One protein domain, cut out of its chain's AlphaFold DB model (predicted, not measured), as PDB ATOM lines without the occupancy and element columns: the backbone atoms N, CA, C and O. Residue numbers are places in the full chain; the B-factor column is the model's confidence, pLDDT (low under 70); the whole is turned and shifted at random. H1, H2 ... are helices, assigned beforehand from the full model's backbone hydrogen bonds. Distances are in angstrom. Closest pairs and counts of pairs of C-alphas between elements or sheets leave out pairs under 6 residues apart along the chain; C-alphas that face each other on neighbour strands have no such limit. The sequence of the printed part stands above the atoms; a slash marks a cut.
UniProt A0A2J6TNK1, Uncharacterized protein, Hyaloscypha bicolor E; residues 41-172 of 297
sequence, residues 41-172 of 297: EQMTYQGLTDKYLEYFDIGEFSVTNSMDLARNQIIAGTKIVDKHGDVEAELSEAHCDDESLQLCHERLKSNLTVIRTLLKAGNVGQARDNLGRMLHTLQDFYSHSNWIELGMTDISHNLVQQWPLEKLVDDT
ATOM      1  N   GLU A  41       3.527   3.062 -20.478       80.81
ATOM      2  CA  GLU A  41       3.328   1.643 -20.245       80.81
ATOM      3  C   GLU A  41       4.121   1.147 -19.021       80.81
ATOM      4  O   GLU A  41       3.585   0.397 -18.202       80.81
ATOM      5  N   GLN A  42       5.379   1.580 -18.867       77.44
ATOM      6  CA  GLN A  42       6.237   1.197 -17.742       77.44
ATOM      7  C   GLN A  42       5.738   1.787 -16.429       77.44
ATOM      8  O   GLN A  42       5.589   1.054 -15.449       77.44
ATOM      9  N   MET A  43       5.462   3.091 -16.410       78.31
ATOM     10  CA  MET A  43       4.971   3.778 -15.213       78.31
ATOM     11  C   MET A  43       3.656   3.161 -14.737       78.31
ATOM     12  O   MET A  43       3.466   2.903 -13.548       78.31
ATOM     13  N   THR A  44       2.778   2.836 -15.685       83.62
ATOM     14  CA  THR A  44       1.505   2.169 -15.403       83.62
ATOM     15  C   THR A  44       1.711   0.753 -14.880       83.62
ATOM     16  O   THR A  44       1.076   0.363 -13.898       83.62
ATOM     17  N   TYR A  45       2.613  -0.023 -15.486       83.12
ATOM     18  CA  TYR A  45       2.943  -1.364 -15.010       83.12
ATOM     19  C   TYR A  45       3.457  -1.344 -13.565       83.12
ATOM     20  O   TYR A  45       2.981  -2.124 -12.734       83.12
ATOM     21  N   GLN A  46       4.406  -0.454 -13.263       79.88
ATOM     22  CA  GLN A  46       4.997  -0.314 -11.932       79.88
ATOM     23  C   GLN A  46       3.943   0.141 -10.918       79.88
ATOM     24  O   GLN A  46       3.692  -0.570  -9.947       79.88
ATOM     25  N   GLY A  47       3.214   1.223 -11.215       81.38
ATOM     26  CA  GLY A  47       2.169   1.741 -10.332       81.38
ATOM     27  C   GLY A  47       1.073   0.716 -10.027       81.38
ATOM     28  O   GLY A  47       0.654   0.571  -8.878       81.38
ATOM     29  N   LEU A  48       0.629  -0.061 -11.021       81.38
ATOM     30  CA  LEU A  48      -0.342  -1.138 -10.794       81.38
ATOM     31  C   LEU A  48       0.252  -2.311 -10.007       81.38
ATOM     32  O   LEU A  48      -0.463  -2.933  -9.223       81.38
ATOM     33  N   THR A  49       1.535  -2.626 -10.197       78.31
ATOM     34  CA  THR A  49       2.220  -3.680  -9.431       78.31
ATOM     35  C   THR A  49       2.281  -3.329  -7.953       78.31
ATOM     36  O   THR A  49       1.850  -4.138  -7.128       78.31
ATOM     37  N   ASP A  50       2.707  -2.109  -7.635       76.12
ATOM     38  CA  ASP A  50       2.801  -1.622  -6.258       76.12
ATOM     39  C   ASP A  50       1.424  -1.618  -5.588       76.12
ATOM     40  O   ASP A  50       1.259  -2.066  -4.450       76.12
ATOM     41  N   LYS A  51       0.387  -1.207  -6.329       75.19
ATOM     42  CA  LYS A  51      -0.990  -1.224  -5.827       75.19
ATOM     43  C   LYS A  51      -1.579  -2.613  -5.666       75.19
ATOM     44  O   LYS A  51      -2.421  -2.800  -4.793       75.19
ATOM     45  N   TYR A  52      -1.169  -3.600  -6.456       73.25
ATOM     46  CA  TYR A  52      -1.668  -4.958  -6.244       73.25
ATOM     47  C   TYR A  52      -1.206  -5.517  -4.900       73.25
ATOM     48  O   TYR A  52      -2.022  -6.126  -4.207       73.25
ATOM     49  N   LEU A  53       0.048  -5.252  -4.516       68.38
ATOM     50  CA  LEU A  53       0.578  -5.616  -3.199       68.38
ATOM     51  C   LEU A  53      -0.256  -4.984  -2.073       68.38
ATOM     52  O   LEU A  53      -0.597  -5.663  -1.111       68.38
ATOM     53  N   GLU A  54      -0.652  -3.718  -2.232       71.12
ATOM     54  CA  GLU A  54      -1.454  -2.983  -1.245       71.12
ATOM     55  C   GLU A  54      -2.915  -3.465  -1.152       71.12
ATOM     56  O   GLU A  54      -3.458  -3.627  -0.054       71.12
ATOM     57  N   TYR A  55      -3.580  -3.677  -2.292       67.69
ATOM     58  CA  TYR A  55      -5.017  -3.966  -2.322       67.69
ATOM     59  C   TYR A  55      -5.360  -5.425  -2.066       67.69
ATOM     60  O   TYR A  55      -6.383  -5.710  -1.441       67.69
ATOM     61  N   PHE A  56      -4.546  -6.337  -2.589       70.31
ATOM     62  CA  PHE A  56      -4.861  -7.761  -2.591       70.31
ATOM     63  C   PHE A  56      -4.063  -8.550  -1.560       70.31
ATOM     64  O   PHE A  56      -4.266  -9.757  -1.472       70.31
ATOM     65  N   ASP A  57      -3.187  -7.880  -0.799       68.81
ATOM     66  CA  ASP A  57      -2.302  -8.498   0.197       68.81
ATOM     67  C   ASP A  57      -1.606  -9.746  -0.369       68.81
ATOM     68  O   ASP A  57      -1.515 -10.804   0.248       68.81
ATOM     69  N   ILE A  58      -1.170  -9.642  -1.628       64.12
ATOM     70  CA  ILE A  58      -0.653 -10.778  -2.397       64.12
ATOM     71  C   ILE A  58       0.739 -11.230  -1.939       64.12
ATOM     72  O   ILE A  58       1.268 -12.139  -2.553       64.12
ATOM     73  N   GLY A  59       1.313 -10.693  -0.851       62.00
ATOM     74  CA  GLY A  59       2.516 -11.213  -0.174       62.00
ATOM     75  C   GLY A  59       3.547 -11.904  -1.086       62.00
ATOM     76  O   GLY A  59       4.117 -11.297  -1.992       62.00
ATOM     77  N   GLU A  60       3.789 -13.201  -0.859       48.38
ATOM     78  CA  GLU A  60       4.590 -14.052  -1.759       48.38
ATOM     79  C   GLU A  60       3.811 -14.674  -2.933       48.38
ATOM     80  O   GLU A  60       4.420 -15.282  -3.816       48.38
ATOM     81  N   PHE A  61       2.486 -14.533  -2.967       50.59
ATOM     82  CA  PHE A  61       1.639 -15.059  -4.031       50.59
ATOM     83  C   PHE A  61       1.875 -14.331  -5.360       50.59
ATOM     84  O   PHE A  61       2.040 -13.113  -5.435       50.59
ATOM     85  N   SER A  62       1.874 -15.098  -6.452       65.69
ATOM     86  CA  SER A  62       1.980 -14.539  -7.797       65.69
ATOM     87  C   SER A  62       0.682 -13.845  -8.203       65.69
ATOM     88  O   SER A  62      -0.410 -14.367  -7.963       65.69
ATOM     89  N   VAL A  63       0.807 -12.718  -8.909       71.00
ATOM     90  CA  VAL A  63      -0.290 -12.090  -9.657       71.00
ATOM     91  C   VAL A  63      -1.013 -13.166 -10.474       71.00
ATOM     92  O   VAL A  63      -0.381 -13.930 -11.199       71.00
ATOM     93  N   THR A  64      -2.336 -13.271 -10.328       74.94
ATOM     94  CA  THR A  64      -3.102 -14.265 -11.094       74.94
ATOM     95  C   THR A  64      -3.142 -13.882 -12.573       74.94
ATOM     96  O   THR A  64      -3.109 -12.699 -12.909       74.94
ATOM     97  N   ASN A  65      -3.340 -14.856 -13.465       74.38
ATOM     98  CA  ASN A  65      -3.519 -14.581 -14.898       74.38
ATOM     99  C   ASN A  65      -4.632 -13.552 -15.164       74.38
ATOM    100  O   ASN A  65      -4.517 -12.727 -16.060       74.38
ATOM    101  N   SER A  66      -5.706 -13.561 -14.367       74.19
ATOM    102  CA  SER A  66      -6.789 -12.583 -14.514       74.19
ATOM    103  C   SER A  66      -6.365 -11.167 -14.121       74.19
ATOM    104  O   SER A  66      -6.848 -10.206 -14.722       74.19
ATOM    105  N   MET A  67      -5.517 -11.023 -13.102       78.50
ATOM    106  CA  MET A  67      -4.976  -9.728 -12.689       78.50
ATOM    107  C   MET A  67      -3.965  -9.216 -13.716       78.50
ATOM    108  O   MET A  67      -3.982  -8.035 -14.044       78.50
ATOM    109  N   ASP A  68      -3.147 -10.106 -14.275       78.88
ATOM    110  CA  ASP A  68      -2.200  -9.748 -15.329       78.88
ATOM    111  C   ASP A  68      -2.919  -9.320 -16.620       78.88
ATOM    112  O   ASP A  68      -2.629  -8.266 -17.175       78.88
ATOM    113  N   LEU A  69      -3.966 -10.042 -17.034       79.44
ATOM    114  CA  LEU A  69      -4.817  -9.633 -18.160       79.44
ATOM    115  C   LEU A  69      -5.491  -8.277 -17.914       79.44
ATOM    116  O   LEU A  69      -5.566  -7.449 -18.822       79.44
ATOM    117  N   ALA A  70      -5.968  -8.028 -16.691       82.19
ATOM    118  CA  ALA A  70      -6.545  -6.739 -16.321       82.19
ATOM    119  C   ALA A  70      -5.516  -5.605 -16.412       82.19
ATOM    120  O   ALA A  70      -5.829  -4.541 -16.946       82.19
ATOM    121  N   ARG A  71      -4.297  -5.842 -15.924       85.75
ATOM    122  CA  ARG A  71      -3.177  -4.903 -16.005       85.75
ATOM    123  C   ARG A  71      -2.801  -4.605 -17.450       85.75
ATOM    124  O   ARG A  71      -2.732  -3.440 -17.822       85.75
ATOM    125  N   ASN A  72      -2.627  -5.642 -18.265       83.69
ATOM    126  CA  ASN A  72      -2.258  -5.510 -19.672       83.69
ATOM    127  C   ASN A  72      -3.324  -4.751 -20.468       83.69
ATOM    128  O   ASN A  72      -2.983  -3.984 -21.360       83.69
ATOM    129  N   GLN A  73      -4.606  -4.891 -20.113       83.75
ATOM    130  CA  GLN A  73      -5.675  -4.086 -20.705       83.75
ATOM    131  C   GLN A  73      -5.556  -2.596 -20.350       83.75
ATOM    132  O   GLN A  73      -5.760  -1.752 -21.217       83.75
ATOM    133  N   ILE A  74      -5.211  -2.265 -19.102       88.25
ATOM    134  CA  ILE A  74      -5.000  -0.869 -18.685       88.25
ATOM    135  C   ILE A  74      -3.768  -0.286 -19.393       88.25
ATOM    136  O   ILE A  74      -3.850   0.805 -19.940       88.25
ATOM    137  N   ILE A  75      -2.659  -1.033 -19.447       85.19
ATOM    138  CA  ILE A  75      -1.429  -0.636 -20.159       85.19
ATOM    139  C   ILE A  75      -1.695  -0.441 -21.659       85.19
ATOM    140  O   ILE A  75      -1.228   0.518 -22.262       85.19
ATOM    141  N   ALA A  76      -2.491  -1.311 -22.283       82.88
ATOM    142  CA  ALA A  76      -2.874  -1.123 -23.680       82.88
ATOM    143  C   ALA A  76      -3.628   0.203 -23.885       82.88
ATOM    144  O   ALA A  76      -3.365   0.907 -24.858       82.88
ATOM    145  N   GLY A  77      -4.503   0.565 -22.942       86.19
ATOM    146  CA  GLY A  77      -5.219   1.839 -22.940       86.19
ATOM    147  C   GLY A  77      -4.327   3.065 -22.713       86.19
ATOM    148  O   GLY A  77      -4.723   4.155 -23.099       86.19
ATOM    149  N   THR A  78      -3.131   2.929 -22.125       84.50
ATOM    150  CA  THR A  78      -2.192   4.063 -22.012       84.50
ATOM    151  C   THR A  78      -1.459   4.301 -23.320       84.50
ATOM    152  O   THR A  78      -1.278   5.437 -23.725       84.50
ATOM    153  N   LYS A  79      -1.060   3.219 -23.994       82.75
ATOM    154  CA  LYS A  79      -0.350   3.272 -25.277       82.75
ATOM    155  C   LYS A  79      -1.242   3.705 -26.437       82.75
ATOM    156  O   LYS A  79      -0.752   4.264 -27.411       82.75
ATOM    157  N   ILE A  80      -2.527   3.339 -26.404       85.88
ATOM    158  CA  ILE A  80      -3.425   3.589 -27.537       85.88
ATOM    159  C   ILE A  80      -3.629   5.083 -27.788       85.88
ATOM    160  O   ILE A  80      -3.881   5.445 -28.931       85.88
ATOM    161  N   VAL A  81      -3.487   5.914 -26.749       85.25
ATOM    162  CA  VAL A  81      -3.657   7.364 -26.853       85.25
ATOM    163  C   VAL A  81      -2.654   7.935 -27.855       85.25
ATOM    164  O   VAL A  81      -3.085   8.599 -28.771       85.25
ATOM    165  N   ASP A  82      -1.382   7.526 -27.830       80.69
ATOM    166  CA  ASP A  82      -0.357   7.972 -28.800       80.69
ATOM    167  C   ASP A  82      -0.437   7.312 -30.188       80.69
ATOM    168  O   ASP A  82       0.397   7.545 -31.073       80.69
ATOM    169  N   LYS A  83      -1.357   6.365 -30.392       81.69
ATOM    170  CA  LYS A  83      -1.348   5.550 -31.605       81.69
ATOM    171  C   LYS A  83      -2.016   6.305 -32.747       81.69
ATOM    172  O   LYS A  83      -3.226   6.498 -32.736       81.69
ATOM    173  N   HIS A  84      -1.261   6.560 -33.818       75.31
ATOM    174  CA  HIS A  84      -1.816   7.128 -35.048       75.31
ATOM    175  C   HIS A  84      -3.079   6.378 -35.519       75.31
ATOM    176  O   HIS A  84      -3.070   5.153 -35.704       75.31
ATOM    177  N   GLY A  85      -4.161   7.136 -35.712       76.19
ATOM    178  CA  GLY A  85      -5.486   6.629 -36.075       76.19
ATOM    179  C   GLY A  85      -6.421   6.333 -34.896       76.19
ATOM    180  O   GLY A  85      -7.583   6.004 -35.140       76.19
ATOM    181  N   ASP A  86      -5.960   6.445 -33.646       89.44
ATOM    182  CA  ASP A  86      -6.863   6.621 -32.506       89.44
ATOM    183  C   ASP A  86      -7.463   8.034 -32.531       89.44
ATOM    184  O   ASP A  86      -6.861   8.972 -33.050       89.44
ATOM    185  N   VAL A  87      -8.671   8.179 -31.988       87.25
ATOM    186  CA  VAL A  87      -9.360   9.476 -31.943       87.25
ATOM    187  C   VAL A  87      -8.704  10.454 -30.973       87.25
ATOM    188  O   VAL A  87      -8.952  11.648 -31.089       87.25
ATOM    189  N   GLU A  88      -7.900   9.958 -30.027       88.69
ATOM    190  CA  GLU A  88      -7.242  10.777 -29.009       88.69
ATOM    191  C   GLU A  88      -5.800  11.158 -29.358       88.69
ATOM    192  O   GLU A  88      -5.257  12.026 -28.690       88.69
ATOM    193  N   ALA A  89      -5.218  10.590 -30.420       83.81
ATOM    194  CA  ALA A  89      -3.795  10.747 -30.756       83.81
ATOM    195  C   ALA A  89      -3.357  12.152 -31.164       83.81
ATOM    196  O   ALA A  89      -2.169  12.439 -31.202       83.81
ATOM    197  N   GLU A  90      -4.311  13.012 -31.501       85.38
ATOM    198  CA  GLU A  90      -4.056  14.406 -31.876       85.38
ATOM    199  C   GLU A  90      -4.856  15.364 -30.974       85.38
ATOM    200  O   GLU A  90      -5.058  16.527 -31.320       85.38
ATOM    201  N   LEU A  91      -5.402  14.867 -29.853       87.75
ATOM    202  CA  LEU A  91      -6.152  15.691 -28.908       87.75
ATOM    203  C   LEU A  91      -5.200  16.290 -27.880       87.75
ATOM    204  O   LEU A  91      -4.664  15.574 -27.032       87.75
ATOM    205  N   SER A  92      -5.071  17.614 -27.887       85.62
ATOM    206  CA  SER A  92      -4.224  18.318 -26.926       85.62
ATOM    207  C   SER A  92      -4.623  18.046 -25.480       85.62
ATOM    208  O   SER A  92      -3.771  17.849 -24.620       85.62
ATOM    209  N   GLU A  93      -5.921  17.912 -25.191       87.31
ATOM    210  CA  GLU A  93      -6.400  17.554 -23.854       87.31
ATOM    211  C   GLU A  93      -6.057  16.120 -23.417       87.31
ATOM    212  O   GLU A  93      -6.225  15.786 -22.241       87.31
ATOM    213  N   ALA A  94      -5.641  15.251 -24.341       87.62
ATOM    214  CA  ALA A  94      -5.168  13.910 -24.023       87.62
ATOM    215  C   ALA A  94      -3.676  13.913 -23.661       87.62
ATOM    216  O   ALA A  94      -3.321  13.187 -22.728       87.62
ATOM    217  N   HIS A  95      -2.889  14.772 -24.323       87.12
ATOM    218  CA  HIS A  95      -1.423  14.865 -24.231       87.12
ATOM    219  C   HIS A  95      -0.892  16.067 -23.429       87.12
ATOM    220  O   HIS A  95       0.310  16.236 -23.236       87.12
ATOM    221  N   CYS A  96      -1.776  16.948 -22.967       82.62
ATOM    222  CA  CYS A  96      -1.448  18.176 -22.234       82.62
ATOM    223  C   CYS A  96      -0.442  19.081 -22.941       82.62
ATOM    224  O   CYS A  96       0.326  19.784 -22.284       82.62
ATOM    225  N   ASP A  97      -0.433  19.050 -24.268       79.69
ATOM    226  CA  ASP A  97       0.353  19.940 -25.113       79.69
ATOM    227  C   ASP A  97      -0.442  21.214 -25.451       79.69
ATOM    228  O   ASP A  97      -1.517  21.449 -24.891       79.69
ATOM    229  N   ASP A  98       0.122  22.092 -26.284       77.88
ATOM    230  CA  ASP A  98      -0.514  23.348 -26.712       77.88
ATOM    231  C   ASP A  98      -1.065  24.205 -25.553       77.88
ATOM    232  O   ASP A  98      -2.114  24.842 -25.652       77.88
ATOM    233  N   GLU A  99      -0.352  24.205 -24.418       70.94
ATOM    234  CA  GLU A  99      -0.718  24.936 -23.191       70.94
ATOM    235  C   GLU A  99      -2.111  24.544 -22.636       70.94
ATOM    236  O   GLU A  99      -2.716  25.247 -21.823       70.94
ATOM    237  N   SER A 100      -2.621  23.369 -23.021       77.75
ATOM    238  CA  SER A 100      -3.985  22.903 -22.746       77.75
ATOM    239  C   SER A 100      -4.172  22.239 -21.371       77.75
ATOM    240  O   SER A 100      -5.118  21.475 -21.163       77.75
ATOM    241  N   LEU A 101      -3.336  22.565 -20.376       81.69
ATOM    242  CA  LEU A 101      -3.379  21.955 -19.033       81.69
ATOM    243  C   LEU A 101      -4.767  22.029 -18.368       81.69
ATOM    244  O   LEU A 101      -5.172  21.108 -17.655       81.69
ATOM    245  N   GLN A 102      -5.531  23.092 -18.638       84.25
ATOM    246  CA  GLN A 102      -6.918  23.212 -18.185       84.25
ATOM    247  C   GLN A 102      -7.833  22.151 -18.813       84.25
ATOM    248  O   GLN A 102      -8.667  21.571 -18.115       84.25
ATOM    249  N   LEU A 103      -7.692  21.889 -20.112       85.81
ATOM    250  CA  LEU A 103      -8.491  20.888 -20.815       85.81
ATOM    251  C   LEU A 103      -8.095  19.473 -20.386       85.81
ATOM    252  O   LEU A 103      -8.979  18.657 -20.136       85.81
ATOM    253  N   CYS A 104      -6.802  19.219 -20.170       87.88
ATOM    254  CA  CYS A 104      -6.330  17.981 -19.549       87.88
ATOM    255  C   CYS A 104      -6.978  17.700 -18.198       87.88
ATOM    256  O   CYS A 104      -7.457  16.597 -17.932       87.88
ATOM    257  N   HIS A 105      -7.030  18.713 -17.334       86.38
ATOM    258  CA  HIS A 105      -7.671  18.598 -16.028       86.38
ATOM    259  C   HIS A 105      -9.164  18.261 -16.138       86.38
ATOM    260  O   HIS A 105      -9.666  17.388 -15.423       86.38
ATOM    261  N   GLU A 106      -9.883  18.908 -17.058       89.38
ATOM    262  CA  GLU A 106     -11.290  18.581 -17.311       89.38
ATOM    263  C   GLU A 106     -11.460  17.174 -17.905       89.38
ATOM    264  O   GLU A 106     -12.378  16.443 -17.509       89.38
ATOM    265  N   ARG A 107     -10.534  16.734 -18.762       91.81
ATOM    266  CA  ARG A 107     -10.501  15.364 -19.279       91.81
ATOM    267  C   ARG A 107     -10.327  14.341 -18.156       91.81
ATOM    268  O   ARG A 107     -11.096  13.382 -18.089       91.81
ATOM    269  N   LEU A 108      -9.406  14.563 -17.215       89.94
ATOM    270  CA  LEU A 108      -9.212  13.682 -16.052       89.94
ATOM    271  C   LEU A 108     -10.504  13.510 -15.232       89.94
ATOM    272  O   LEU A 108     -10.863  12.392 -14.846       89.94
ATOM    273  N   LYS A 109     -11.253  14.597 -15.005       89.00
ATOM    274  CA  LYS A 109     -12.561  14.551 -14.324       89.00
ATOM    275  C   LYS A 109     -13.617  13.795 -15.125       89.00
ATOM    276  O   LYS A 109     -14.383  13.006 -14.551       89.00
ATOM    277  N   SER A 110     -13.666  14.037 -16.433       91.75
ATOM    278  CA  SER A 110     -14.594  13.372 -17.346       91.75
ATOM    279  C   SER A 110     -14.353  11.861 -17.357       91.75
ATOM    280  O   SER A 110     -15.262  11.087 -17.034       91.75
ATOM    281  N   ASN A 111     -13.107  11.432 -17.576       92.38
ATOM    282  CA  ASN A 111     -12.732  10.021 -17.578       92.38
ATOM    283  C   ASN A 111     -13.054   9.350 -16.240       92.38
ATOM    284  O   ASN A 111     -13.629   8.261 -16.231       92.38
ATOM    285  N   LEU A 112     -12.780   9.996 -15.099       89.44
ATOM    286  CA  LEU A 112     -13.139   9.437 -13.791       89.44
ATOM    287  C   LEU A 112     -14.655   9.213 -13.653       89.44
ATOM    288  O   LEU A 112     -15.098   8.203 -13.093       89.44
ATOM    289  N   THR A 113     -15.460  10.140 -14.171       90.88
ATOM    290  CA  THR A 113     -16.925  10.024 -14.183       90.88
ATOM    291  C   THR A 113     -17.386   8.870 -15.077       90.88
ATOM    292  O   THR A 113     -18.232   8.067 -14.660       90.88
ATOM    293  N   VAL A 114     -16.786   8.726 -16.261       91.88
ATOM    294  CA  VAL A 114     -17.047   7.621 -17.197       91.88
ATOM    295  C   VAL A 114     -16.671   6.276 -16.575       91.88
ATOM    296  O   VAL A 114     -17.509   5.374 -16.531       91.88
ATOM    297  N   ILE A 115     -15.475   6.150 -15.994       89.56
ATOM    298  CA  ILE A 115     -15.001   4.930 -15.321       89.56
ATOM    299  C   ILE A 115     -15.979   4.510 -14.222       89.56
ATOM    300  O   ILE A 115     -16.417   3.360 -14.186       89.56
ATOM    301  N   ARG A 116     -16.384   5.441 -13.346       89.38
ATOM    302  CA  ARG A 116     -17.362   5.161 -12.278       89.38
ATOM    303  C   ARG A 116     -18.698   4.678 -12.837       89.38
ATOM    304  O   ARG A 116     -19.305   3.774 -12.265       89.38
ATOM    305  N   THR A 117     -19.153   5.266 -13.939       88.50
ATOM    306  CA  THR A 117     -20.409   4.889 -14.599       88.50
ATOM    307  C   THR A 117     -20.318   3.493 -15.215       88.50
ATOM    308  O   THR A 117     -21.188   2.657 -14.974       88.50
ATOM    309  N   LEU A 118     -19.227   3.198 -15.928       83.12
ATOM    310  CA  LEU A 118     -18.968   1.887 -16.523       83.12
ATOM    311  C   LEU A 118     -18.864   0.789 -15.462       83.12
ATOM    312  O   LEU A 118     -19.441  -0.282 -15.635       83.12
ATOM    313  N   LEU A 119     -18.198   1.066 -14.336       83.69
ATOM    314  CA  LEU A 119     -18.110   0.132 -13.211       83.69
ATOM    315  C   LEU A 119     -19.484  -0.154 -12.592       83.69
ATOM    316  O   LEU A 119     -19.804  -1.316 -12.354       83.69
ATOM    317  N   LYS A 120     -20.326   0.872 -12.390       88.19
ATOM    318  CA  LYS A 120     -21.712   0.691 -11.909       88.19
ATOM    319  C   LYS A 120     -22.560  -0.141 -12.874       88.19
ATOM    320  O   LYS A 120     -23.416  -0.895 -12.426       88.19
ATOM    321  N   ALA A 121     -22.309  -0.018 -14.174       82.50
ATOM    322  CA  ALA A 121     -22.977  -0.793 -15.216       82.50
ATOM    323  C   ALA A 121     -22.387  -2.206 -15.422       82.50
ATOM    324  O   ALA A 121     -22.876  -2.946 -16.270       82.50
ATOM    325  N   GLY A 122     -21.329  -2.587 -14.693       80.19
ATOM    326  CA  GLY A 122     -20.647  -3.877 -14.864       80.19
ATOM    327  C   GLY A 122     -19.737  -3.968 -16.099       80.19
ATOM    328  O   GLY A 122     -19.170  -5.026 -16.371       80.19
ATOM    329  N   ASN A 123     -19.528  -2.866 -16.825       82.44
ATOM    330  CA  ASN A 123     -18.685  -2.787 -18.022       82.44
ATOM    331  C   ASN A 123     -17.197  -2.630 -17.662       82.44
ATOM    332  O   ASN A 123     -16.534  -1.657 -18.026       82.44
ATOM    333  N   VAL A 124     -16.652  -3.615 -16.943       85.31
ATOM    334  CA  VAL A 124     -15.295  -3.562 -16.369       85.31
ATOM    335  C   VAL A 124     -14.201  -3.444 -17.439       85.31
ATOM    336  O   VAL A 124     -13.211  -2.753 -17.224       85.31
ATOM    337  N   GLY A 125     -14.378  -4.072 -18.606       83.81
ATOM    338  CA  GLY A 125     -13.408  -3.975 -19.703       83.81
ATOM    339  C   GLY A 125     -13.256  -2.543 -20.227       83.81
ATOM    340  O   GLY A 125     -12.145  -2.032 -20.310       83.81
ATOM    341  N   GLN A 126     -14.373  -1.863 -20.498       84.69
ATOM    342  CA  GLN A 126     -14.352  -0.463 -20.938       84.69
ATOM    343  C   GLN A 126     -13.848   0.472 -19.831       84.69
ATOM    344  O   GLN A 126     -13.169   1.454 -20.117       84.69
ATOM    345  N   ALA A 127     -14.143   0.162 -18.563       82.38
ATOM    346  CA  ALA A 127     -13.626   0.929 -17.432       82.38
ATOM    347  C   ALA A 127     -12.092   0.857 -17.339       82.38
ATOM    348  O   ALA A 127     -11.458   1.862 -17.036       82.38
ATOM    349  N   ARG A 128     -11.489  -0.306 -17.623       91.25
ATOM    350  CA  ARG A 128     -10.026  -0.474 -17.667       91.25
ATOM    351  C   ARG A 128      -9.387   0.277 -18.830       91.25
ATOM    352  O   ARG A 128      -8.341   0.880 -18.630       91.25
ATOM    353  N   ASP A 129     -10.023   0.263 -19.998       88.69
ATOM    354  CA  ASP A 129      -9.568   1.042 -21.155       88.69
ATOM    355  C   ASP A 129      -9.565   2.547 -20.844       88.69
ATOM    356  O   ASP A 129      -8.531   3.203 -20.937       88.69
ATOM    357  N   ASN A 130     -10.685   3.069 -20.325       92.12
ATOM    358  CA  ASN A 130     -10.799   4.472 -19.913       92.12
ATOM    359  C   ASN A 130      -9.836   4.832 -18.773       92.12
ATOM    360  O   ASN A 130      -9.343   5.957 -18.721       92.12
ATOM    361  N   LEU A 131      -9.551   3.889 -17.866       93.38
ATOM    362  CA  LEU A 131      -8.523   4.061 -16.840       93.38
ATOM    363  C   LEU A 131      -7.134   4.190 -17.467       93.38
ATOM    364  O   LEU A 131      -6.402   5.089 -17.077       93.38
ATOM    365  N   GLY A 132      -6.785   3.354 -18.446       90.62
ATOM    366  CA  GLY A 132      -5.525   3.478 -19.185       90.62
ATOM    367  C   GLY A 132      -5.391   4.842 -19.864       90.62
ATOM    368  O   GLY A 132      -4.414   5.552 -19.636       90.62
ATOM    369  N   ARG A 133      -6.429   5.267 -20.590       93.69
ATOM    370  CA  ARG A 133      -6.475   6.580 -21.253       93.69
ATOM    371  C   ARG A 133      -6.415   7.754 -20.272       93.69
ATOM    372  O   ARG A 133      -5.873   8.805 -20.589       93.69
ATOM    373  N   MET A 134      -6.988   7.608 -19.077       94.19
ATOM    374  CA  MET A 134      -6.886   8.615 -18.014       94.19
ATOM    375  C   MET A 134      -5.478   8.660 -17.417       94.19
ATOM    376  O   MET A 134      -4.976   9.738 -17.119       94.19
ATOM    377  N   LEU A 135      -4.844   7.498 -17.226       91.25
ATOM    378  CA  LEU A 135      -3.486   7.405 -16.698       91.25
ATOM    379  C   LEU A 135      -2.467   8.014 -17.657       91.25
ATOM    380  O   LEU A 135      -1.527   8.624 -17.166       91.25
ATOM    381  N   HIS A 136      -2.650   7.871 -18.970       90.62
ATOM    382  CA  HIS A 136      -1.836   8.559 -19.973       90.62
ATOM    383  C   HIS A 136      -1.870  10.083 -19.750       90.62
ATOM    384  O   HIS A 136      -0.867  10.661 -19.347       90.62
ATOM    385  N   THR A 137      -3.057  10.700 -19.814       89.62
ATOM    386  CA  THR A 137      -3.230  12.145 -19.563       89.62
ATOM    387  C   THR A 137      -2.730  12.580 -18.186       89.62
ATOM    388  O   THR A 137      -2.235  13.686 -18.021       89.62
ATOM    389  N   LEU A 138      -2.850  11.729 -17.162       89.38
ATOM    390  CA  LEU A 138      -2.338  12.041 -15.827       89.38
ATOM    391  C   LEU A 138      -0.810  12.149 -15.813       89.38
ATOM    392  O   LEU A 138      -0.264  12.988 -15.101       89.38
ATOM    393  N   GLN A 139      -0.131  11.274 -16.549       86.12
ATOM    394  CA  GLN A 139       1.325  11.286 -16.650       86.12
ATOM    395  C   GLN A 139       1.790  12.522 -17.422       86.12
ATOM    396  O   GLN A 139       2.682  13.216 -16.937       86.12
ATOM    397  N   ASP A 140       1.100  12.858 -18.512       83.25
ATOM    398  CA  ASP A 140       1.370  14.068 -19.292       83.25
ATOM    399  C   ASP A 140       1.066  15.357 -18.532       83.25
ATOM    400  O   ASP A 140       1.807  16.333 -18.603       83.25
ATOM    401  N   PHE A 141       0.030  15.358 -17.695       85.25
ATOM    402  CA  PHE A 141      -0.256  16.498 -16.835       85.25
ATOM    403  C   PHE A 141       0.930  16.825 -15.916       85.25
ATOM    404  O   PHE A 141       1.291  17.991 -15.747       85.25
ATOM    405  N   TYR A 142       1.544  15.813 -15.297       79.88
ATOM    406  CA  TYR A 142       2.685  16.040 -14.409       79.88
ATOM    407  C   TYR A 142       3.977  16.352 -15.164       79.88
ATOM    408  O   TYR A 142       4.795  17.097 -14.630       79.88
ATOM    409  N   SER A 143       4.167  15.823 -16.373       76.69
ATOM    410  CA  SER A 143       5.352  16.124 -17.184       76.69
ATOM    411  C   SER A 143       5.294  17.520 -17.814       76.69
ATOM    412  O   SER A 143       6.333  18.162 -17.970       76.69
ATOM    413  N   HIS A 144       4.096  18.002 -18.159       76.06
ATOM    414  CA  HIS A 144       3.889  19.284 -18.844       76.06
ATOM    415  C   HIS A 144       3.470  20.426 -17.905       76.06
ATOM    416  O   HIS A 144       3.381  21.572 -18.338       76.06
ATOM    417  N   SER A 145       3.244  20.154 -16.617       74.94
ATOM    418  CA  SER A 145       3.054  21.199 -15.601       74.94
ATOM    419  C   SER A 145       4.368  21.594 -14.941       74.94
ATOM    420  O   SER A 145       5.369  20.886 -15.025       74.94
ATOM    421  N   ASN A 146       4.357  22.729 -14.243       71.00
ATOM    422  CA  ASN A 146       5.469  23.166 -13.398       71.00
ATOM    423  C   ASN A 146       5.393  22.596 -11.956       71.00
ATOM    424  O   ASN A 146       5.840  23.224 -10.991       71.00
ATOM    425  N   TRP A 147       4.725  21.447 -11.782       74.75
ATOM    426  CA  TRP A 147       4.351  20.910 -10.470       74.75
ATOM    427  C   TRP A 147       5.552  20.766  -9.528       74.75
ATOM    428  O   TRP A 147       5.494  21.182  -8.368       74.75
ATOM    429  N   ILE A 148       6.654  20.224 -10.043       64.25
ATOM    430  CA  ILE A 148       7.893  20.020  -9.287       64.25
ATOM    431  C   ILE A 148       8.622  21.350  -9.060       64.25
ATOM    432  O   ILE A 148       9.152  21.588  -7.973       64.25
ATOM    433  N   GLU A 149       8.591  22.253 -10.038       69.88
ATOM    434  CA  GLU A 149       9.238  23.569 -10.004       69.88
ATOM    435  C   GLU A 149       8.590  24.495  -8.963       69.88
ATOM    436  O   GLU A 149       9.254  25.367  -8.400       69.88
ATOM    437  N   LEU A 150       7.314  24.265  -8.632       65.44
ATOM    438  CA  LEU A 150       6.626  24.904  -7.505       65.44
ATOM    439  C   LEU A 150       7.041  24.345  -6.130       65.44
ATOM    440  O   LEU A 150       6.501  24.770  -5.105       65.44
ATOM    441  N   GLY A 151       7.987  23.403  -6.082       65.50
ATOM    442  CA  GLY A 151       8.459  22.759  -4.856       65.50
ATOM    443  C   GLY A 151       7.508  21.687  -4.319       65.50
ATOM    444  O   GLY A 151       7.649  21.263  -3.168       65.50
ATOM    445  N   MET A 152       6.532  21.247  -5.122       69.25
ATOM    446  CA  MET A 152       5.629  20.171  -4.728       69.25
ATOM    447  C   MET A 152       6.339  18.825  -4.858       69.25
ATOM    448  O   MET A 152       6.949  18.513  -5.874       69.25
ATOM    449  N   THR A 153       6.238  18.007  -3.814       68.81
ATOM    450  CA  THR A 153       6.853  16.666  -3.753       68.81
ATOM    451  C   THR A 153       5.812  15.552  -3.581       68.81
ATOM    452  O   THR A 153       6.154  14.375  -3.464       68.81
ATOM    453  N   ASP A 154       4.531  15.928  -3.553       65.62
ATOM    454  CA  ASP A 154       3.346  15.076  -3.397       65.62
ATOM    455  C   ASP A 154       2.521  15.055  -4.697       65.62
ATOM    456  O   ASP A 154       2.738  15.897  -5.561       65.62
ATOM    457  N   ILE A 155       1.547  14.151  -4.837       69.56
ATOM    458  CA  ILE A 155       0.498  14.268  -5.844       69.56
ATOM    459  C   ILE A 155      -0.450  15.387  -5.440       69.56
ATOM    460  O   ILE A 155      -0.699  15.670  -4.268       69.56
ATOM    461  N   SER A 156      -1.092  15.961  -6.440       68.62
ATOM    462  CA  SER A 156      -2.262  16.783  -6.213       68.62
ATOM    463  C   SER A 156      -3.425  15.919  -5.707       68.62
ATOM    464  O   SER A 156      -4.070  15.197  -6.471       68.62
ATOM    465  N   HIS A 157      -3.745  16.008  -4.412       66.94
ATOM    466  CA  HIS A 157      -4.916  15.322  -3.839       66.94
ATOM    467  C   HIS A 157      -6.250  15.846  -4.375       66.94
ATOM    468  O   HIS A 157      -7.258  15.141  -4.328       66.94
ATOM    469  N   ASN A 158      -6.247  17.058  -4.927       68.19
ATOM    470  CA  ASN A 158      -7.441  17.695  -5.458       68.19
ATOM    471  C   ASN A 158      -7.421  17.795  -6.987       68.19
ATOM    472  O   ASN A 158      -8.255  18.507  -7.544       68.19
ATOM    473  N   LEU A 159      -6.534  17.061  -7.676       72.69
ATOM    474  CA  LEU A 159      -6.423  17.120  -9.137       72.69
ATOM    475  C   LEU A 159      -7.747  16.814  -9.828       72.69
ATOM    476  O   LEU A 159      -8.078  17.410 -10.828       72.69
ATOM    477  N   VAL A 160      -8.563  15.923  -9.273       68.00
ATOM    478  CA  VAL A 160      -9.862  15.580  -9.879       68.00
ATOM    479  C   VAL A 160     -11.036  16.271  -9.174       68.00
ATOM    480  O   VAL A 160     -12.196  16.033  -9.497       68.00
ATOM    481  N   GLN A 161     -10.751  17.128  -8.191       62.78
ATOM    482  CA  GLN A 161     -11.753  17.873  -7.431       62.78
ATOM    483  C   GLN A 161     -11.667  19.356  -7.790       62.78
ATOM    484  O   GLN A 161     -12.523  19.842  -8.527       62.78
ATOM    485  N   GLN A 162     -10.632  20.060  -7.323       63.62
ATOM    486  CA  GLN A 162     -10.372  21.478  -7.589       63.62
ATOM    487  C   GLN A 162      -8.880  21.783  -7.385       63.62
ATOM    488  O   GLN A 162      -8.348  21.560  -6.298       63.62
ATOM    489  N   TRP A 163      -8.208  22.337  -8.398       66.44
ATOM    490  CA  TRP A 163      -6.837  22.831  -8.271       66.44
ATOM    491  C   TRP A 163      -6.708  24.226  -8.902       66.44
ATOM    492  O   TRP A 163      -7.296  24.439  -9.963       66.44
ATOM    493  N   PRO A 164      -5.972  25.178  -8.292       65.81
ATOM    494  CA  PRO A 164      -5.685  26.470  -8.915       65.81
ATOM    495  C   PRO A 164      -4.673  26.296 -10.061       65.81
ATOM    496  O   PRO A 164      -3.460  26.374  -9.858       65.81
ATOM    497  N   LEU A 165      -5.187  26.020 -11.263       69.56
ATOM    498  CA  LEU A 165      -4.410  25.724 -12.478       69.56
ATOM    499  C   LEU A 165      -3.620  26.930 -13.007       69.56
ATOM    500  O   LEU A 165      -2.604  26.746 -13.662       69.56
ATOM    501  N   GLU A 166      -4.023  28.147 -12.638       65.50
ATOM    502  CA  GLU A 166      -3.370  29.424 -12.989       65.50
ATOM    503  C   GLU A 166      -1.887  29.486 -12.593       65.50
ATOM    504  O   GLU A 166      -1.132  30.283 -13.130       65.50
ATOM    505  N   LYS A 167      -1.462  28.659 -11.629       63.44
ATOM    506  CA  LYS A 167      -0.063  28.580 -11.191       63.44
ATOM    507  C   LYS A 167       0.737  27.502 -11.913       63.44
ATOM    508  O   LYS A 167       1.951  27.490 -11.749       63.44
ATOM    509  N   LEU A 168       0.066  26.600 -12.637       60.59
ATOM    510  CA  LEU A 168       0.668  25.435 -13.290       60.59
ATOM    511  C   LEU A 168       1.130  25.695 -14.725       60.59
ATOM    512  O   LEU A 168       1.936  24.933 -15.256       60.59
ATOM    513  N   VAL A 169       0.647  26.793 -15.302       55.84
ATOM    514  CA  VAL A 169       1.010  27.322 -16.613       55.84
ATOM    515  C   VAL A 169       1.761  28.629 -16.349       55.84
ATOM    516  O   VAL A 169       1.143  29.615 -15.961       55.84
ATOM    517  N   ASP A 170       3.089  28.657 -16.475       51.56
ATOM    518  CA  ASP A 170       3.801  29.943 -16.531       51.56
ATOM    519  C   ASP A 170       3.753  30.444 -17.981       51.56
ATOM    520  O   ASP A 170       4.701  30.267 -18.742       51.56
ATOM    521  N   ASP A 171       2.630  31.050 -18.379       47.78
ATOM    522  CA  ASP A 171       2.445  31.647 -19.713       47.78
ATOM    523  C   ASP A 171       3.415  32.819 -19.978       47.78
ATOM    524  O   ASP A 171       3.667  33.208 -21.122       47.78
ATOM    525  N   THR A 172       4.021  33.363 -18.915       44.47
ATOM    526  CA  THR A 172       5.017  34.434 -18.995       44.47
ATOM    527  C   THR A 172       6.416  33.921 -19.327       44.47
ATOM    528  O   THR A 172       7.273  34.703 -19.760       44.47
TER     529      THR A 172
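This is residues 41 to 172 of the 297 residues of an uncharacterized protein of Hyaloscypha bicolor E (UniProt A0A2J6TNK1). Two long helices, H4 and H5, lie side by side as a hairpin, and a second, more open hairpin of H1 and H2 spreads away from H5 as a V; the end of H2 near Gly 77 packs on H5 near Gly 132, and the short H3 sits on H4 and H5. A long stretch with no named element, residues 145 to 172, follows H5, and Thr 172 and Phe 61 are the farthest-apart C-alphas. The printed part has 132 residues with five named helices, in the order H1, H2, H3, H4, H5, and no named strand; the class is all helix. It is compact, with a radius of gyration of the C-alphas of 15.8 A, and spans 51 by 35 by 27 A.

The hub is H5, residues 124 to 144, which touches three other helices. H4, residues 101 to 120, touches it at a shallow tilt of 18 degrees, opposite ways, a helical hairpin; the closest C-alphas, of Ile 115 and Ala 127, are 4.7 A apart. H2, residues 65 to 79, touches H5 at a steep tilt of 47 degrees, the same way, with the closest C-alphas, of Gly 77 and Gly 132, 4.1 A apart. H3, residues 92 to 95, touches residues 133 to 141 of H5, with the C-alphas of Ala 94 and Thr 137 closest at 5.2 A. It also touches residues 101 to 107 of H4, with the C-alphas of Glu 93 and Cys 104 closest at 4.3 A. H1, residues 41 to 56, touches H2 with residues 41 to 48 alone; the closest C-alphas, of Glu 41 and Ile 75, are 5.3 A apart. These two run opposite ways at 36 degrees, only just a steep tilt, and form a helical hairpin. H1 and H5 are close but not clearly touching, with the C-alphas of Thr 44 and Leu 135 closest at 7.3 A. H1 is apart from H3 and H4. In H1, H2, H4 and H5 every O i to N i+4 pair is within hydrogen-bond range; H3 is too short for such a pair, and its 1 pair of O i to N i+3 is within range.

H5 measures 29.9 A from first to last C-alpha and ends at C-alpha 144, (3.889, 19.284, -18.844). H4 measures 29.0 A, H2 20.9 A and H3 5.2 A. H1 measures 21.6 A and begins at C-alpha 41, (3.328, 1.643, -20.245).

The C-alphas of Phe 61 and Thr 172, the two farthest apart, are 51.8 A from each other. The printed part has no cut. The link from H2 to H3, residues 80 to 91, is long, while those from H3 to H4 and from H4 to H5 are tight. Residues 54 to 60 stand free, of which 54 to 56 belong to H1. The mean pLDDT of the printed part is 78.5; it is under 70 at 32 residues, among them residues 57 to 62, 148 to 158 and 160 to 172.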